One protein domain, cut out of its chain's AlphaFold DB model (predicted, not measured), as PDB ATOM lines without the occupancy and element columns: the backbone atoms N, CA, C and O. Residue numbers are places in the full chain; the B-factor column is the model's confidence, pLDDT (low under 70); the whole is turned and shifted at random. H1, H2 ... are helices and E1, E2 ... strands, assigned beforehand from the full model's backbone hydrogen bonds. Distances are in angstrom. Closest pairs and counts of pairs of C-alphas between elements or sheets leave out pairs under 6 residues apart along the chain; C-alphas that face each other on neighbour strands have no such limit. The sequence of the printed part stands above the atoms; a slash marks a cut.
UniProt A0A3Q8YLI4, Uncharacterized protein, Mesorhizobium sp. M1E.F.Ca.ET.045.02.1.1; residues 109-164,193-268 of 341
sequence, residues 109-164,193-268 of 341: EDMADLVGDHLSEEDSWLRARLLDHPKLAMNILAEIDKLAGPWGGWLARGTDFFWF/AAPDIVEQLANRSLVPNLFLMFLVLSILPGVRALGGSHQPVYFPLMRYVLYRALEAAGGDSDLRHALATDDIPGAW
ATOM      1  N   GLU A 109      21.840 -10.213 154.962       94.00
ATOM      2  CA  GLU A 109      21.526  -9.444 156.179       94.00
ATOM      3  C   GLU A 109      22.757  -9.335 157.082       94.00
ATOM      4  O   GLU A 109      23.066  -8.230 157.525       94.00
ATOM      5  N   ASP A 110      23.522 -10.423 157.259       95.44
ATOM      6  CA  ASP A 110      24.809 -10.355 157.976       95.44
ATOM      7  C   ASP A 110      25.778  -9.388 157.274       95.44
ATOM      8  O   ASP A 110      26.547  -8.672 157.910       95.44
ATOM      9  N   MET A 111      25.732  -9.341 155.939       95.25
ATOM     10  CA  MET A 111      26.519  -8.393 155.154       95.25
ATOM     11  C   MET A 111      26.041  -6.955 155.292       95.25
ATOM     12  O   MET A 111      26.867  -6.044 155.292       95.25
ATOM     13  N   ALA A 112      24.731  -6.736 155.396       96.75
ATOM     14  CA  ALA A 112      24.193  -5.418 155.699       96.75
ATOM     15  C   ALA A 112      24.638  -4.948 157.091       96.75
ATOM     16  O   ALA A 112      25.009  -3.785 157.226       96.75
ATOM     17  N   ASP A 113      24.674  -5.851 158.079       97.56
ATOM     18  CA  ASP A 113      25.190  -5.567 159.424       97.56
ATOM     19  C   ASP A 113      26.682  -5.226 159.388       97.56
ATOM     20  O   ASP A 113      27.068  -4.154 159.837       97.56
ATOM     21  N   LEU A 114      27.510  -6.052 158.741       96.44
ATOM     22  CA  LEU A 114      28.951  -5.801 158.629       96.44
ATOM     23  C   LEU A 114      29.267  -4.478 157.910       96.44
ATOM     24  O   LEU A 114      30.165  -3.738 158.313       96.44
ATOM     25  N   VAL A 115      28.535  -4.156 156.839       97.75
ATOM     26  CA  VAL A 115      28.662  -2.851 156.174       97.75
ATOM     27  C   VAL A 115      28.211  -1.730 157.111       97.75
ATOM     28  O   VAL A 115      28.884  -0.706 157.175       97.75
ATOM     29  N   GLY A 116      27.115  -1.914 157.850       97.88
ATOM     30  CA  GLY A 116      26.636  -0.963 158.851       97.88
ATOM     31  C   GLY A 116      27.672  -0.678 159.941       97.88
ATOM     32  O   GLY A 116      27.917   0.489 160.243       97.88
ATOM     33  N   ASP A 117      28.336  -1.715 160.452       97.06
ATOM     34  CA  ASP A 117      29.411  -1.604 161.446       97.06
ATOM     35  C   ASP A 117      30.579  -0.784 160.891       97.06
ATOM     36  O   ASP A 117      30.980   0.217 161.484       97.06
ATOM     37  N   HIS A 118      31.063  -1.124 159.689       96.25
ATOM     38  CA  HIS A 118      32.095  -0.328 159.022       96.25
ATOM     39  C   HIS A 118      31.663   1.132 158.837       96.25
ATOM     40  O   HIS A 118      32.457   2.039 159.057       96.25
ATOM     41  N   LEU A 119      30.426   1.394 158.427       96.81
ATOM     42  CA  LEU A 119      29.954   2.762 158.209       96.81
ATOM     43  C   LEU A 119      29.695   3.537 159.510       96.81
ATOM     44  O   LEU A 119      29.664   4.766 159.490       96.81
ATOM     45  N   SER A 120      29.528   2.850 160.634       97.06
ATOM     46  CA  SER A 120      29.360   3.487 161.941       97.06
ATOM     47  C   SER A 120      30.695   3.982 162.504       97.06
ATOM     48  O   SER A 120      30.741   5.053 163.108       97.06
ATOM     49  N   GLU A 121      31.787   3.271 162.217       96.38
ATOM     50  CA  GLU A 121      33.150   3.646 162.602       96.38
ATOM     51  C   GLU A 121      33.710   4.759 161.695       96.38
ATOM     52  O   GLU A 121      33.881   4.569 160.489       96.38
ATOM     53  N   GLU A 122      34.011   5.933 162.264       92.62
ATOM     54  CA  GLU A 122      34.439   7.116 161.488       92.62
ATOM     55  C   GLU A 122      35.759   6.890 160.743       92.62
ATOM     56  O   GLU A 122      35.906   7.299 159.592       92.62
ATOM     57  N   ASP A 123      36.684   6.176 161.385       92.44
ATOM     58  CA  ASP A 123      38.018   5.889 160.854       92.44
ATOM     59  C   ASP A 123      38.043   4.665 159.927       92.44
ATOM     60  O   ASP A 123      39.100   4.290 159.404       92.44
ATOM     61  N   SER A 124      36.899   4.010 159.697       95.00
ATOM     62  CA  SER A 124      36.865   2.883 158.775       95.00
ATOM     63  C   SER A 124      37.155   3.351 157.353       95.00
ATOM     64  O   SER A 124      36.649   4.372 156.875       95.00
ATOM     65  N   TRP A 125      37.939   2.552 156.629       94.75
ATOM     66  CA  TRP A 125      38.264   2.853 155.239       94.75
ATOM     67  C   TRP A 125      36.994   3.002 154.388       94.75
ATOM     68  O   TRP A 125      36.902   3.915 153.570       94.75
ATOM     69  N   LEU A 126      35.992   2.139 154.608       95.31
ATOM     70  CA  LEU A 126      34.750   2.160 153.838       95.31
ATOM     71  C   LEU A 126      34.009   3.488 154.016       95.31
ATOM     72  O   LEU A 126      33.615   4.090 153.021       95.31
ATOM     73  N   ARG A 127      33.857   3.977 155.251       95.69
ATOM     74  CA  ARG A 127      33.215   5.272 155.504       95.69
ATOM     75  C   ARG A 127      34.034   6.417 154.924       95.69
ATOM     76  O   ARG A 127      33.541   7.137 154.052       95.69
ATOM     77  N   ALA A 128      35.290   6.527 155.354       93.88
ATOM     78  CA  ALA A 128      36.146   7.663 155.043       93.88
ATOM     79  C   ALA A 128      36.417   7.805 153.537       93.88
ATOM     80  O   ALA A 128      36.518   8.918 153.020       93.88
ATOM     81  N   ARG A 129      36.555   6.691 152.805       93.31
ATOM     82  CA  ARG A 129      36.905   6.716 151.376       93.31
ATOM     83  C   ARG A 129      35.718   6.601 150.447       93.31
ATOM     84  O   ARG A 129      35.729   7.260 149.411       93.31
ATOM     85  N   LEU A 130      34.718   5.782 150.769       93.62
ATOM     86  CA  LEU A 130      33.602   5.560 149.852       93.62
ATOM     87  C   LEU A 130      32.484   6.593 150.034       93.62
ATOM     88  O   LEU A 130      31.967   7.085 149.031       93.62
ATOM     89  N   LEU A 131      32.101   6.907 151.277       92.62
ATOM     90  CA  LEU A 131      30.934   7.753 151.563       92.62
ATOM     91  C   LEU A 131      31.322   9.214 151.806       92.62
ATOM     92  O   LEU A 131      30.780  10.099 151.145       92.62
ATOM     93  N   ASP A 132      32.285   9.474 152.692       91.38
ATOM     94  CA  ASP A 132      32.645  10.849 153.084       91.38
ATOM     95  C   ASP A 132      33.411  11.596 151.974       91.38
ATOM     96  O   ASP A 132      33.421  12.830 151.900       91.38
ATOM     97  N   HIS A 133      34.019  10.848 151.050       84.44
ATOM     98  CA  HIS A 133      34.721  11.370 149.881       84.44
ATOM     99  C   HIS A 133      34.147  10.773 148.585       84.44
ATOM    100  O   HIS A 133      34.749   9.886 147.974       84.44
ATOM    101  N   PRO A 134      33.012  11.297 148.077       77.69
ATOM    102  CA  PRO A 134      32.226  10.650 147.021       77.69
ATOM    103  C   PRO A 134      32.954  10.524 145.674       77.69
ATOM    104  O   PRO A 134      32.480   9.821 144.781       77.69
ATOM    105  N   LYS A 135      34.116  11.172 145.503       91.75
ATOM    106  CA  LYS A 135      34.951  11.048 144.301       91.75
ATOM    107  C   LYS A 135      35.311   9.588 144.015       91.75
ATOM    108  O   LYS A 135      35.226   9.173 142.863       91.75
ATOM    109  N   LEU A 136      35.668   8.804 145.038       94.75
ATOM    110  CA  LEU A 136      36.002   7.393 144.839       94.75
ATOM    111  C   LEU A 136      34.779   6.594 144.378       94.75
ATOM    112  O   LEU A 136      34.872   5.852 143.404       94.75
ATOM    113  N   ALA A 137      33.628   6.789 145.024       96.00
ATOM    114  CA  ALA A 137      32.382   6.138 144.633       96.00
ATOM    115  C   ALA A 137      32.006   6.449 143.172       96.00
ATOM    116  O   ALA A 137      31.667   5.543 142.411       96.00
ATOM    117  N   MET A 138      32.127   7.710 142.747       95.94
ATOM    118  CA  MET A 138      31.881   8.109 141.355       95.94
ATOM    119  C   MET A 138      32.873   7.470 140.382       95.94
ATOM    120  O   MET A 138      32.462   6.979 139.331       95.94
ATOM    121  N   ASN A 139      34.157   7.430 140.740       96.50
ATOM    122  CA  ASN A 139      35.179   6.786 139.923       96.50
ATOM    123  C   ASN A 139      34.906   5.284 139.766       96.50
ATOM    124  O   ASN A 139      34.959   4.786 138.649       96.50
ATOM    125  N   ILE A 140      34.547   4.574 140.843       96.62
ATOM    126  CA  ILE A 140      34.179   3.146 140.790       96.62
ATOM    127  C   ILE A 140      33.048   2.926 139.783       96.62
ATOM    128  O   ILE A 140      33.154   2.073 138.907       96.62
ATOM    129  N   LEU A 141      31.975   3.717 139.874       96.12
ATOM    130  CA  LEU A 141      30.835   3.596 138.965       96.12
ATOM    131  C   LEU A 141      31.225   3.885 137.506       96.12
ATOM    132  O   LEU A 141      30.781   3.170 136.609       96.12
ATOM    133  N   ALA A 142      32.082   4.882 137.271       95.19
ATOM    134  CA  ALA A 142      32.588   5.208 135.940       95.19
ATOM    135  C   ALA A 142      33.495   4.106 135.361       95.19
ATOM    136  O   ALA A 142      33.417   3.820 134.169       95.19
ATOM    137  N   GLU A 143      34.339   3.468 136.177       95.50
ATOM    138  CA  GLU A 143      35.169   2.339 135.737       95.50
ATOM    139  C   GLU A 143      34.322   1.094 135.433       95.50
ATOM    140  O   GLU A 143      34.587   0.410 134.447       95.50
ATOM    141  N   ILE A 144      33.250   0.835 136.193       94.81
ATOM    142  CA  ILE A 144      32.295  -0.237 135.857       94.81
ATOM    143  C   ILE A 144      31.633   0.035 134.498       94.81
ATOM    144  O   ILE A 144      31.510  -0.883 133.688       94.81
ATOM    145  N   ASP A 145      31.228   1.277 134.215       92.69
ATOM    146  CA  ASP A 145      30.604   1.620 132.928       92.69
ATOM    147  C   ASP A 145      31.551   1.368 131.741       92.69
ATOM    148  O   ASP A 145      31.106   0.929 130.679       92.69
ATOM    149  N   LYS A 146      32.864   1.577 131.918       91.62
ATOM    150  CA  LYS A 146      33.874   1.291 130.881       91.62
ATOM    151  C   LYS A 146      33.987  -0.200 130.554       91.62
ATOM    152  O   LYS A 146      34.322  -0.544 129.423       91.62
ATOM    153  N   LEU A 147      33.657  -1.082 131.500       89.75
ATOM    154  CA  LEU A 147      33.674  -2.537 131.307       89.75
ATOM    155  C   LEU A 147      32.437  -3.076 130.564       89.75
ATOM    156  O   LEU A 147      32.396  -4.254 130.217       89.75
ATOM    157  N   ALA A 148      31.435  -2.245 130.263       81.81
ATOM    158  CA  ALA A 148      30.195  -2.690 129.617       81.81
ATOM    159  C   ALA A 148      30.382  -3.312 128.211       81.81
ATOM    160  O   ALA A 148      29.467  -3.974 127.722       81.81
ATOM    161  N   GLY A 149      31.539  -3.110 127.567       81.69
ATOM    162  CA  GLY A 149      31.883  -3.647 126.248       81.69
ATOM    163  C   GLY A 149      32.353  -5.114 126.283       81.69
ATOM    164  O   GLY A 149      31.534  -5.999 126.541       81.69
ATOM    165  N   PRO A 150      33.642  -5.414 126.022       81.06
ATOM    166  CA  PRO A 150      34.163  -6.788 125.992       81.06
ATOM    167  C   PRO A 150      33.874  -7.608 127.254       81.06
ATOM    168  O   PRO A 150      33.686  -8.816 127.172       81.06
ATOM    169  N   TRP A 151      33.738  -6.961 128.410       88.06
ATOM    170  CA  TRP A 151      33.426  -7.608 129.687       88.06
ATOM    171  C   TRP A 151      31.930  -7.607 130.031       88.06
ATOM    172  O   TRP A 151      31.525  -8.097 131.089       88.06
ATOM    173  N   GLY A 152      31.089  -7.103 129.123       82.12
ATOM    174  CA  GLY A 152      29.641  -7.062 129.271       82.12
ATOM    175  C   GLY A 152      29.081  -8.449 129.579       82.12
ATOM    176  O   GLY A 152      29.316  -9.403 128.833       82.12
ATOM    177  N   GLY A 153      28.355  -8.541 130.696       83.62
ATOM    178  CA  GLY A 153      27.787  -9.781 131.235       83.62
ATOM    179  C   GLY A 153      28.544 -10.363 132.434       83.62
ATOM    180  O   GLY A 153      27.925 -11.053 133.240       83.62
ATOM    181  N   TRP A 154      29.829 -10.033 132.608       89.88
ATOM    182  CA  TRP A 154      30.638 -10.519 133.732       89.88
ATOM    183  C   TRP A 154      30.573  -9.590 134.944       89.88
ATOM    184  O   TRP A 154      30.333 -10.052 136.057       89.88
ATOM    185  N   LEU A 155      30.693  -8.277 134.733       90.06
ATOM    186  CA  LEU A 155      30.518  -7.266 135.779       90.06
ATOM    187  C   LEU A 155      29.538  -6.184 135.310       90.06
ATOM    188  O   LEU A 155      29.917  -5.199 134.688       90.06
ATOM    189  N   ALA A 156      28.249  -6.387 135.588       84.06
ATOM    190  CA  ALA A 156      27.192  -5.468 135.172       84.06
ATOM    191  C   ALA A 156      26.801  -4.479 136.282       84.06
ATOM    192  O   ALA A 156      26.608  -4.857 137.441       84.06
ATOM    193  N   ARG A 157      26.557  -3.216 135.906       90.12
ATOM    194  CA  ARG A 157      26.058  -2.162 136.806       90.12
ATOM    195  C   ARG A 157      24.548  -2.268 137.064       90.12
ATOM    196  O   ARG A 157      23.760  -1.395 136.687       90.12
ATOM    197  N   GLY A 158      24.127  -3.345 137.726       90.44
ATOM    198  CA  GLY A 158      22.715  -3.588 138.055       90.44
ATOM    199  C   GLY A 158      22.116  -2.557 139.023       90.44
ATOM    200  O   GLY A 158      20.964  -2.166 138.862       90.44
ATOM    201  N   THR A 159      22.912  -2.079 139.978       96.25
ATOM    202  CA  THR A 159      22.558  -1.040 140.954       96.25
ATOM    203  C   THR A 159      23.821  -0.308 141.403       96.25
ATOM    204  O   THR A 159      24.917  -0.875 141.320       96.25
ATOM    205  N   ASP A 160      23.676   0.903 141.924       97.62
ATOM    206  CA  ASP A 160      24.792   1.682 142.455       97.62
ATOM    207  C   ASP A 160      24.933   1.414 143.955       97.62
ATOM    208  O   ASP A 160      24.167   1.940 144.758       97.62
ATOM    209  N   PHE A 161      25.915   0.577 144.308       97.19
ATOM    210  CA  PHE A 161      26.309   0.163 145.666       97.19
ATOM    211  C   PHE A 161      25.263  -0.606 146.483       97.19
ATOM    212  O   PHE A 161      25.605  -1.632 147.061       97.19
ATOM    213  N   PHE A 162      24.000  -0.193 146.485       97.62
ATOM    214  CA  PHE A 162      22.934  -0.792 147.281       97.62
ATOM    215  C   PHE A 162      21.722  -1.122 146.415       97.62
ATOM    216  O   PHE A 162      21.392  -0.404 145.471       97.62
ATOM    217  N   TRP A 163      21.042  -2.214 146.736       96.44
ATOM    218  CA  TRP A 163      19.689  -2.495 146.270       96.44
ATOM    219  C   TRP A 163      18.697  -1.918 147.270       96.44
ATOM    220  O   TRP A 163      18.890  -2.094 148.471       96.44
ATOM    221  N   PHE A 164      17.618  -1.305 146.784       95.69
ATOM    222  CA  PHE A 164      16.451  -1.078 147.629       95.69
ATOM    223  C   PHE A 164      15.642  -2.362 147.702       95.69
ATOM    224  O   PHE A 164      15.453  -3.052 146.697       95.69
ATOM    225  N   ALA A 193      25.149   9.004 152.389       96.50
ATOM    226  CA  ALA A 193      25.872   9.497 153.556       96.50
ATOM    227  C   ALA A 193      25.739   8.485 154.700       96.50
ATOM    228  O   ALA A 193      24.697   7.843 154.825       96.50
ATOM    229  N   ALA A 194      26.777   8.346 155.530       96.81
ATOM    230  CA  ALA A 194      26.858   7.256 156.504       96.81
ATOM    231  C   ALA A 194      25.624   7.136 157.425       96.81
ATOM    232  O   ALA A 194      25.087   6.033 157.491       96.81
ATOM    233  N   PRO A 195      25.088   8.213 158.043       96.56
ATOM    234  CA  PRO A 195      23.928   8.090 158.931       96.56
ATOM    235  C   PRO A 195      22.690   7.510 158.235       96.56
ATOM    236  O   PRO A 195      22.074   6.578 158.744       96.56
ATOM    237  N   ASP A 196      22.363   8.019 157.042       97.75
ATOM    238  CA  ASP A 196      21.203   7.574 156.268       97.75
ATOM    239  C   ASP A 196      21.389   6.128 155.784       97.75
ATOM    240  O   ASP A 196      20.458   5.333 155.829       97.75
ATOM    241  N   ILE A 197      22.589   5.756 155.328       98.25
ATOM    242  CA  ILE A 197      22.847   4.390 154.859       98.25
ATOM    243  C   ILE A 197      22.797   3.393 156.022       98.25
ATOM    244  O   ILE A 197      22.164   2.350 155.881       98.25
ATOM    245  N   VAL A 198      23.407   3.710 157.169       98.25
ATOM    246  CA  VAL A 198      23.379   2.857 158.371       98.25
ATOM    247  C   VAL A 198      21.942   2.623 158.839       98.25
ATOM    248  O   VAL A 198      21.563   1.478 159.080       98.25
ATOM    249  N   GLU A 199      21.113   3.670 158.891       98.06
ATOM    250  CA  GLU A 199      19.693   3.545 159.250       98.06
ATOM    251  C   GLU A 199      18.950   2.576 158.316       98.06
ATOM    252  O   GLU A 199      18.203   1.703 158.767       98.06
ATOM    253  N   GLN A 200      19.176   2.694 157.006       97.50
ATOM    254  CA  GLN A 200      18.479   1.872 156.015       97.50
ATOM    255  C   GLN A 200      19.020   0.432 155.917       97.50
ATOM    256  O   GLN A 200      18.295  -0.482 155.519       97.50
ATOM    257  N   LEU A 201      20.279   0.194 156.292       97.56
ATOM    258  CA  LEU A 201      20.815  -1.160 156.468       97.56
ATOM    259  C   LEU A 201      20.208  -1.823 157.711       97.56
ATOM    260  O   LEU A 201      19.750  -2.966 157.635       97.56
ATOM    261  N   ALA A 202      20.127  -1.086 158.824       96.19
ATOM    262  CA  ALA A 202      19.551  -1.569 160.079       96.19
ATOM    263  C   ALA A 202      18.060  -1.920 159.941       96.19
ATOM    264  O   ALA A 202      17.602  -2.927 160.479       96.19
ATOM    265  N   ASN A 203      17.297  -1.137 159.169       94.44
ATOM    266  CA  ASN A 203      15.880  -1.411 158.907       94.44
ATOM    267  C   ASN A 203      15.629  -2.431 157.770       94.44
ATOM    268  O   ASN A 203      14.476  -2.697 157.426       94.44
ATOM    269  N   ARG A 204      16.694  -3.025 157.206       92.94
ATOM    270  CA  ARG A 204      16.666  -4.046 156.137       92.94
ATOM    271  C   ARG A 204      16.054  -3.581 154.810       92.94
ATOM    272  O   ARG A 204      15.638  -4.417 154.004       92.94
ATOM    273  N   SER A 205      15.994  -2.273 154.563       94.44
ATOM    274  CA  SER A 205      15.506  -1.722 153.293       94.44
ATOM    275  C   SER A 205      16.616  -1.504 152.263       94.44
ATOM    276  O   SER A 205      16.329  -1.460 151.068       94.44
ATOM    277  N   LEU A 206      17.879  -1.405 152.686       97.00
ATOM    278  CA  LEU A 206      19.032  -1.475 151.795       97.00
ATOM    279  C   LEU A 206      19.770  -2.798 151.967       97.00
ATOM    280  O   LEU A 206      19.953  -3.296 153.074       97.00
ATOM    281  N   VAL A 207      20.232  -3.342 150.843       95.69
ATOM    282  CA  VAL A 207      21.111  -4.515 150.803       95.69
ATOM    283  C   VAL A 207      22.345  -4.167 149.970       95.69
ATOM    284  O   VAL A 207      22.179  -3.701 148.835       95.69
ATOM    285  N   PRO A 208      23.574  -4.379 150.475       97.00
ATOM    286  CA  PRO A 208      24.789  -4.162 149.696       97.00
ATOM    287  C   PRO A 208      24.774  -4.952 148.381       97.00
ATOM    288  O   PRO A 208      24.269  -6.071 148.298       97.00
ATOM    289  N   ASN A 209      25.317  -4.374 147.313       95.56
ATOM    290  CA  ASN A 209      25.508  -5.097 146.062       95.56
ATOM    291  C   ASN A 209      26.733  -6.027 146.148       95.56
ATOM    292  O   ASN A 209      27.534  -5.967 147.080       95.56
ATOM    293  N   LEU A 210      26.899  -6.870 145.128       93.75
ATOM    294  CA  LEU A 210      27.979  -7.856 145.091       93.75
ATOM    295  C   LEU A 210      29.377  -7.214 145.178       93.75
ATOM    296  O   LEU A 210      30.269  -7.778 145.800       93.75
ATOM    297  N   PHE A 211      29.564  -6.023 144.600       95.62
ATOM    298  CA  PHE A 211      30.836  -5.303 144.678       95.62
ATOM    299  C   PHE A 211      31.160  -4.887 146.119       95.62
ATOM    300  O   PHE A 211      32.246  -5.194 146.598       95.62
ATOM    301  N   LEU A 212      30.222  -4.243 146.827       96.12
ATOM    302  CA  LEU A 212      30.413  -3.869 148.236       96.12
ATOM    303  C   LEU A 212      30.683  -5.082 149.118       96.12
ATOM    304  O   LEU A 212      31.511  -5.034 150.023       96.12
ATOM    305  N   MET A 213      29.998  -6.177 148.822       94.38
ATOM    306  CA  MET A 213      30.205  -7.435 149.505       94.38
ATOM    307  C   MET A 213      31.640  -7.951 149.389       94.38
ATOM    308  O   MET A 213      32.272  -8.221 150.406       94.38
ATOM    309  N   PHE A 214      32.175  -8.064 148.170       94.56
ATOM    310  CA  PHE A 214      33.564  -8.483 147.974       94.56
ATOM    311  C   PHE A 214      34.560  -7.460 148.507       94.56
ATOM    312  O   PHE A 214      35.597  -7.855 149.039       94.56
ATOM    313  N   LEU A 215      34.239  -6.168 148.409       95.38
ATOM    314  CA  LEU A 215      35.058  -5.096 148.956       95.38
ATOM    315  C   LEU A 215      35.305  -5.307 150.453       95.38
ATOM    316  O   LEU A 215      36.452  -5.328 150.889       95.38
ATOM    317  N   VAL A 216      34.234  -5.527 151.214       94.56
ATOM    318  CA  VAL A 216      34.287  -5.650 152.675       94.56
ATOM    319  C   VAL A 216      34.714  -7.039 153.141       94.56
ATOM    320  O   VAL A 216      35.423  -7.136 154.131       94.56
ATOM    321  N   LEU A 217      34.335  -8.115 152.443       90.94
ATOM    322  CA  LEU A 217      34.700  -9.470 152.872       90.94
ATOM    323  C   LEU A 217      36.098  -9.893 152.450       90.94
ATOM    324  O   LEU A 217      36.736 -10.632 153.187       90.94
ATOM    325  N   SER A 218      36.534  -9.516 151.248       92.06
ATOM    326  CA  SER A 218      37.659 -10.177 150.579       92.06
ATOM    327  C   SER A 218      38.759  -9.208 150.178       92.06
ATOM    328  O   SER A 218      39.928  -9.483 150.427       92.06
ATOM    329  N   ILE A 219      38.405  -8.058 149.602       93.25
ATOM    330  CA  ILE A 219      39.389  -7.127 149.049       93.25
ATOM    331  C   ILE A 219      40.086  -6.339 150.160       93.25
ATOM    332  O   ILE A 219      41.310  -6.372 150.236       93.25
ATOM    333  N   LEU A 220      39.336  -5.653 151.031       92.88
ATOM    334  CA  LEU A 220      39.931  -4.856 152.110       92.88
ATOM    335  C   LEU A 220      40.608  -5.723 153.185       92.88
ATOM    336  O   LEU A 220      41.729  -5.394 153.566       92.88
ATOM    337  N   PRO A 221      40.007  -6.834 153.662       89.56
ATOM    338  CA  PRO A 221      40.647  -7.666 154.682       89.56
ATOM    339  C   PRO A 221      41.683  -8.650 154.120       89.56
ATOM    340  O   PRO A 221      42.344  -9.338 154.893       89.56
ATOM    341  N   GLY A 222      41.783  -8.792 152.792       86.69
ATOM    342  CA  GLY A 222      42.658  -9.775 152.144       86.69
ATOM    343  C   GLY A 222      42.207 -11.236 152.291       86.69
ATOM    344  O   GLY A 222      42.980 -12.152 152.007       86.69
ATOM    345  N   VAL A 223      40.969 -11.497 152.725       88.75
ATOM    346  CA  VAL A 223      40.431 -12.865 152.816       88.75
ATOM    347  C   VAL A 223      40.212 -13.421 151.411       88.75
ATOM    348  O   VAL A 223      39.610 -12.773 150.557       88.75
ATOM    349  N   ARG A 224      40.646 -14.659 151.164       88.75
ATOM    350  CA  ARG A 224      40.454 -15.309 149.861       88.75
ATOM    351  C   ARG A 224      39.015 -15.763 149.694       88.75
ATOM    352  O   ARG A 224      38.524 -16.596 150.455       88.75
ATOM    353  N   ALA A 225      38.347 -15.245 148.672       88.31
ATOM    354  CA  ALA A 225      37.040 -15.741 148.291       88.31
ATOM    355  C   ALA A 225      37.175 -17.003 147.435       88.31
ATOM    356  O   ALA A 225      37.900 -17.007 146.445       88.31
ATOM    357  N   LEU A 226      36.412 -18.042 147.771       87.69
ATOM    358  CA  LEU A 226      36.217 -19.228 146.942       87.69
ATOM    359  C   LEU A 226      34.769 -19.248 146.458       87.69
ATOM    360  O   LEU A 226      33.854 -19.363 147.271       87.69
ATOM    361  N   GLY A 227      34.560 -19.160 145.146       86.50
ATOM    362  CA  GLY A 227      33.212 -19.130 144.584       86.50
ATOM    363  C   GLY A 227      32.995 -20.039 143.395       86.50
ATOM    364  O   GLY A 227      33.777 -20.948 143.095       86.50
ATOM    365  N   GLY A 228      31.848 -19.813 142.758       85.00
ATOM    366  CA  GLY A 228      31.421 -20.554 141.580       85.00
ATOM    367  C   GLY A 228      32.241 -20.208 140.343       85.00
ATOM    368  O   GLY A 228      33.101 -19.329 140.353       85.00
ATOM    369  N   SER A 229      31.907 -20.881 139.249       82.31
ATOM    370  CA  SER A 229      32.636 -20.804 137.985       82.31
ATOM    371  C   SER A 229      32.780 -19.400 137.418       82.31
ATOM    372  O   SER A 229      33.776 -19.127 136.784       82.31
ATOM    373  N   HIS A 230      31.856 -18.470 137.652       87.75
ATOM    374  CA  HIS A 230      31.997 -17.118 137.097       87.75
ATOM    375  C   HIS A 230      32.919 -16.196 137.916       87.75
ATOM    376  O   HIS A 230      33.320 -15.143 137.418       87.75
ATOM    377  N   GLN A 231      33.262 -16.569 139.157       89.19
ATOM    378  CA  GLN A 231      34.086 -15.738 140.046       89.19
ATOM    379  C   GLN A 231      35.480 -15.403 139.486       89.19
ATOM    380  O   GLN A 231      35.848 -14.234 139.593       89.19
ATOM    381  N   PRO A 232      36.213 -16.330 138.834       87.62
ATOM    382  CA  PRO A 232      37.477 -16.051 138.143       87.62
ATOM    383  C   PRO A 232      37.451 -14.911 137.134       87.62
ATOM    384  O   PRO A 232      38.508 -14.458 136.726       87.62
ATOM    385  N   VAL A 233      36.273 -14.476 136.685       90.50
ATOM    386  CA  VAL A 233      36.164 -13.366 135.740       90.50
ATOM    387  C   VAL A 233      35.692 -12.106 136.454       90.50
ATOM    388  O   VAL A 233      36.361 -11.080 136.403       90.50
ATOM    389  N   TYR A 234      34.562 -12.151 137.166       92.56
ATOM    390  CA  TYR A 234      34.010 -10.921 137.741       92.56
ATOM    391  C   TYR A 234      34.806 -10.394 138.940       92.56
ATOM    392  O   TYR A 234      34.826  -9.185 139.152       92.56
ATOM    393  N   PHE A 235      35.436 -11.254 139.746       93.81
ATOM    394  CA  PHE A 235      36.147 -10.807 140.946       93.81
ATOM    395  C   PHE A 235      37.443 -10.052 140.601       93.81
ATOM    396  O   PHE A 235      37.632  -8.954 141.134       93.81
ATOM    397  N   PRO A 236      38.263 -10.521 139.641       93.31
ATOM    398  CA  PRO A 236      39.379  -9.737 139.106       93.31
ATOM    399  C   PRO A 236      38.939  -8.392 138.526       93.31
ATOM    400  O   PRO A 236      39.543  -7.363 138.822       93.31
ATOM    401  N   LEU A 237      37.810  -8.358 137.806       95.19
ATOM    402  CA  LEU A 237      37.237  -7.106 137.301       95.19
ATOM    403  C   LEU A 237      36.849  -6.138 138.430       95.19
ATOM    404  O   LEU A 237      37.071  -4.935 138.304       95.19
ATOM    405  N   MET A 238      36.308  -6.626 139.552       96.25
ATOM    406  CA  MET A 238      36.013  -5.778 140.719       96.25
ATOM    407  C   MET A 238      37.289  -5.188 141.330       96.25
ATOM    408  O   MET A 238      37.317  -4.004 141.672       96.25
ATOM    409  N   ARG A 239      38.352  -5.992 141.443       96.25
ATOM    410  CA  ARG A 239      39.662  -5.540 141.936       96.25
ATOM    411  C   ARG A 239      40.284  -4.503 141.005       96.25
ATOM    412  O   ARG A 239      40.719  -3.453 141.477       96.25
ATOM    413  N   TYR A 240      40.242  -4.754 139.697       95.81
ATOM    414  CA  TYR A 240      40.670  -3.816 138.662       95.81
ATOM    415  C   TYR A 240      39.915  -2.484 138.761       95.81
ATOM    416  O   TYR A 240      40.536  -1.424 138.840       95.81
ATOM    417  N   VAL A 241      38.580  -2.520 138.839       96.62
ATOM    418  CA  VAL A 241      37.734  -1.323 139.003       96.62
ATOM    419  C   VAL A 241      38.153  -0.514 140.226       96.62
ATOM    420  O   VAL A 241      38.316   0.703 140.129       96.62
ATOM    421  N   LEU A 242      38.351  -1.173 141.372       96.81
ATOM    422  CA  LEU A 242      38.789  -0.496 142.587       96.81
ATOM    423  C   LEU A 242      40.172   0.136 142.398       96.81
ATOM    424  O   LEU A 242      40.344   1.315 142.701       96.81
ATOM    425  N   TYR A 243      41.134  -0.610 141.850       96.75
ATOM    426  CA  TYR A 243      42.485  -0.115 141.585       96.75
ATOM    427  C   TYR A 243      42.468   1.153 140.718       96.75
ATOM    428  O   TYR A 243      43.055   2.174 141.089       96.75
ATOM    429  N   ARG A 244      41.746   1.120 139.591       96.69
ATOM    430  CA  ARG A 244      41.619   2.255 138.660       96.69
ATOM    431  C   ARG A 244      40.917   3.445 139.306       96.69
ATOM    432  O   ARG A 244      41.335   4.589 139.124       96.69
ATOM    433  N   ALA A 245      39.887   3.192 140.109       96.56
ATOM    434  CA  ALA A 245      39.166   4.247 140.804       96.56
ATOM    435  C   ALA A 245      40.028   4.954 141.865       96.56
ATOM    436  O   ALA A 245      39.961   6.184 141.979       96.56
ATOM    437  N   LEU A 246      40.864   4.199 142.590       95.88
ATOM    438  CA  LEU A 246      41.844   4.731 143.541       95.88
ATOM    439  C   LEU A 246      42.944   5.527 142.832       95.88
ATOM    440  O   LEU A 246      43.311   6.611 143.289       95.88
ATOM    441  N   GLU A 247      43.430   5.030 141.690       94.94
ATOM    442  CA  GLU A 247      44.415   5.727 140.855       94.94
ATOM    443  C   GLU A 247      43.878   7.095 140.415       94.94
ATOM    444  O   GLU A 247      44.526   8.118 140.639       94.94
ATOM    445  N   ALA A 248      42.648   7.142 139.895       94.38
ATOM    446  CA  ALA A 248      41.987   8.385 139.497       94.38
ATOM    447  C   ALA A 248      41.651   9.312 140.685       94.38
ATOM    448  O   ALA A 248      41.543  10.537 140.536       94.38
ATOM    449  N   ALA A 249      41.459   8.753 141.883       91.19
ATOM    450  CA  ALA A 249      41.247   9.537 143.095       91.19
ATOM    451  C   ALA A 249      42.546  10.187 143.602       91.19
ATOM    452  O   ALA A 249      42.460  11.248 144.223       91.19
ATOM    453  N   GLY A 250      43.715   9.617 143.277       86.19
ATOM    454  CA  GLY A 250      45.027  10.054 143.766       86.19
ATOM    455  C   GLY A 250      45.314   9.622 145.209       86.19
ATOM    456  O   GLY A 250      46.161  10.226 145.862       86.19
ATOM    457  N   GLY A 251      44.590   8.617 145.715       82.12
ATOM    458  CA  GLY A 251      44.630   8.173 147.112       82.12
ATOM    459  C   GLY A 251      45.110   6.730 147.299       82.12
ATOM    460  O   GLY A 251      45.346   6.001 146.332       82.12
ATOM    461  N   ASP A 252      45.266   6.355 148.572       91.56
ATOM    462  CA  ASP A 252      45.485   4.990 149.078       91.56
ATOM    463  C   ASP A 252      46.529   4.174 148.286       91.56
ATOM    464  O   ASP A 252      46.243   3.102 147.747       91.56
ATOM    465  N   SER A 253      47.761   4.695 148.201       93.44
ATOM    466  CA  SER A 253      48.894   4.029 147.532       93.44
ATOM    467  C   SER A 253      49.133   2.611 148.033       93.44
ATOM    468  O   SER A 253      49.426   1.734 147.227       93.44
ATOM    469  N   ASP A 254      48.969   2.388 149.335       94.00
ATOM    470  CA  ASP A 254      49.265   1.107 149.974       94.00
ATOM    471  C   ASP A 254      48.238   0.049 149.568       94.00
ATOM    472  O   ASP A 254      48.610  -1.060 149.193       94.00
ATOM    473  N   LEU A 255      46.949   0.414 149.527       94.44
ATOM    474  CA  LEU A 255      45.893  -0.466 149.023       94.44
ATOM    475  C   LEU A 255      46.076  -0.747 147.528       94.44
ATOM    476  O   LEU A 255      45.932  -1.887 147.096       94.44
ATOM    477  N   ARG A 256      46.437   0.263 146.727       95.06
ATOM    478  CA  ARG A 256      46.743   0.051 145.302       95.06
ATOM    479  C   ARG A 256      47.923  -0.892 145.104       95.06
ATOM    480  O   ARG A 256      47.856  -1.756 144.237       95.06
ATOM    481  N   HIS A 257      48.977  -0.731 145.899       94.69
ATOM    482  CA  HIS A 257      50.132  -1.614 145.865       94.69
ATOM    483  C   HIS A 257      49.731  -3.042 146.239       94.69
ATOM    484  O   HIS A 257      50.010  -3.952 145.468       94.69
ATOM    485  N   ALA A 258      48.999  -3.220 147.343       93.75
ATOM    486  CA  ALA A 258      48.505  -4.524 147.778       93.75
ATOM    487  C   ALA A 258      47.618  -5.199 146.721       93.75
ATOM    488  O   ALA A 258      47.735  -6.396 146.501       93.75
ATOM    489  N   LEU A 259      46.760  -4.449 146.022       94.25
ATOM    490  CA  LEU A 259      45.939  -4.997 144.937       94.25
ATOM    491  C   LEU A 259      46.772  -5.508 143.756       94.25
ATOM    492  O   LEU A 259      46.388  -6.507 143.150       94.25
ATOM    493  N   ALA A 260      47.860  -4.807 143.427       92.44
ATOM    494  CA  ALA A 260      48.707  -5.077 142.267       92.44
ATOM    495  C   ALA A 260      49.775  -6.158 142.507       92.44
ATOM    496  O   ALA A 260      50.332  -6.669 141.541       92.44
ATOM    497  N   THR A 261      50.090  -6.476 143.765       92.38
ATOM    498  CA  THR A 261      51.099  -7.486 144.145       92.38
ATOM    499  C   THR A 261      50.500  -8.739 144.783       92.38
ATOM    500  O   THR A 261      51.226  -9.603 145.269       92.38
ATOM    501  N   ASP A 262      49.173  -8.839 144.820       90.25
ATOM    502  CA  ASP A 262      48.463  -9.993 145.358       90.25
ATOM    503  C   ASP A 262      48.334 -11.084 144.291       90.25
ATOM    504  O   ASP A 262      47.415 -11.059 143.476       90.25
ATOM    505  N   ASP A 263      49.266 -12.037 144.327       83.56
ATOM    506  CA  ASP A 263      49.416 -13.097 143.319       83.56
ATOM    507  C   ASP A 263      48.286 -14.143 143.317       83.56
ATOM    508  O   ASP A 263      48.152 -14.912 142.367       83.56
ATOM    509  N   ILE A 264      47.516 -14.251 144.408       83.25
ATOM    510  CA  ILE A 264      46.428 -15.237 144.546       83.25
ATOM    511  C   ILE A 264      45.250 -14.563 145.255       83.25
ATOM    512  O   ILE A 264      44.977 -14.858 146.424       83.25
ATOM    513  N   PRO A 265      44.547 -13.638 144.587       81.56
ATOM    514  CA  PRO A 265      43.553 -12.792 145.235       81.56
ATOM    515  C   PRO A 265      42.274 -13.546 145.601       81.56
ATOM    516  O   PRO A 265      41.547 -13.164 146.524       81.56
ATOM    517  N   GLY A 266      41.998 -14.639 144.900       81.44
ATOM    518  CA  GLY A 266      40.854 -15.500 145.133       81.44
ATOM    519  C   GLY A 266      41.090 -16.901 144.592       81.44
ATOM    520  O   GLY A 266      42.142 -17.232 144.055       81.44
ATOM    521  N   ALA A 267      40.079 -17.738 144.763       76.69
ATOM    522  CA  ALA A 267      40.041 -19.089 144.244       76.69
ATOM    523  C   ALA A 267      38.655 -19.373 143.652       76.69
ATOM    524  O   ALA A 267      37.682 -18.647 143.869       76.69
ATOM    525  N   TRP A 268      38.540 -20.463 142.912       77.69
ATOM    526  CA  TRP A 268      37.283 -20.912 142.323       77.69
ATOM    527  C   TRP A 268      37.191 -22.430 142.427       77.69
ATOM    528  O   TRP A 268      38.207 -23.112 142.431       77.69
TER     529      TRP A 268
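Overview. This is residues 109 to 164 and 193 to 268 of the 341 residues of an uncharacterized protein of Mesorhizobium sp. M1E.F.Ca.ET.045.02.1.1 (UniProt A0A3Q8YLI4). Two groups of helices stand toward the two ends of the longest axis: H1 and H4 side by side, with the small strand pair E1 and E2 next to them, and the helical hairpin of H6 and H7, with the strand pair E3 and E4 by the first turns of H6. H5 lies in the middle between the groups, H2 and H3 lead from H1 over to H6, which H3 crosses, and the unnamed stretch of residues 147 to 161 returns from the end of H3 to E1. You will find 132 printed residues with seven named helices and four named strands, in the order H1 H2 H3 E1 H4 E2 H5 E3 H6 H7 E4; the class is mostly helix, E1 and E2 are antiparallel, and E3 and E4 are parallel. The whole is compact, with a radius of gyration of the C-alphas of 14.2 A, and its C-alphas span 36 by 31 by 27 A.

Arrangement. Begin at H1, residues 109 to 120. Its residues 118 to 120 touch H2, residues 125 to 131, only at the corner, and the two are about perpendicular at 88 degrees; the closest C-alphas, of Leu 119 and Arg 127, are 4.9 A apart. H2 and H3, residues 134 to 146, also touch only at the corner, the closest C-alphas being those of Leu 130 and Ala 137, 5.4 A apart. Beyond the long link, look at E1, residues 162 to 164, antiparallel to its neighbour E2, residues 206 to 208: N 163 and O 207 are within hydrogen-bond range at 2.8 A. Between these strands in the chain is H4, residues 194 to 202, which touches H1 at a shallow tilt of 22 degrees, opposite ways; the closest C-alphas, of Gly 116 and Val 198, are 5.0 A apart. H5, residues 210 to 219, and H1 only just touch, with 3 pairs of C-alphas within 8 A, the closest those of Met 111 and Met 213, 6.8 A apart. H6, residues 231 to 249, touches H3 with its residues 241 to 249 alone, at a steep tilt of 48 degrees, opposite ways; the closest C-alphas, of Asn 139 and Ala 245, are 4.8 A apart. H6 and H5 only just touch, again with 3 pairs within 8 A, the closest C-alphas being those of Phe 211 and Met 238, 6.5 A apart. H7, residues 253 to 260, forms a helical hairpin with H6 at a shallow tilt of 26 degrees, opposite ways; the closest C-alphas, of Tyr 243 and Arg 256, are 5.7 A apart. E3, residues 225 to 227, and E4, residues 266 to 268, are parallel neighbours, with N 267 and O 225 within hydrogen-bond range at 2.8 A. With H6 and H7 they form a strand-helix-strand unit, two parallel neighbour strands with helices between them in the chain, and its crossover is right-handed. H4 and H6 are apart. Every O i to N i+4 pair is within hydrogen-bond range in H1, H2, H3, H4 and H7; in H5 it is 5 of 6 and in H6 14 of 15.

Along the chain. Find C-alpha 109 at (21.526, -9.444, 156.179), where H1 begins its 16.2 A. H2 is 9.6 A long, H3 18.7 A, H4 12.0 A and H5 12.1 A. H6 runs 26.4 A from C-alpha 231 at (34.086, -15.738, 140.046), and H7 runs 10.5 A. E1 measures 6.5 A, E2 6.7 A, E3 6.3 A and E4 7.1 A; E4 ends at C-alpha 268, (37.283, -20.912, 142.323).

Size, cuts and confidence. The two C-alphas farthest apart, of Asn 203 and Asp 263, are 38.8 A apart. Residues 165 to 192 are not printed, and C-alphas 164 and 193 are 15.4 A apart across this cut. Of the links that are printed whole, H3 to E1 is long and the others are tight. The mean pLDDT of the printed part is 92.5, no printed residue is under 70, and E4 has a mean of 79.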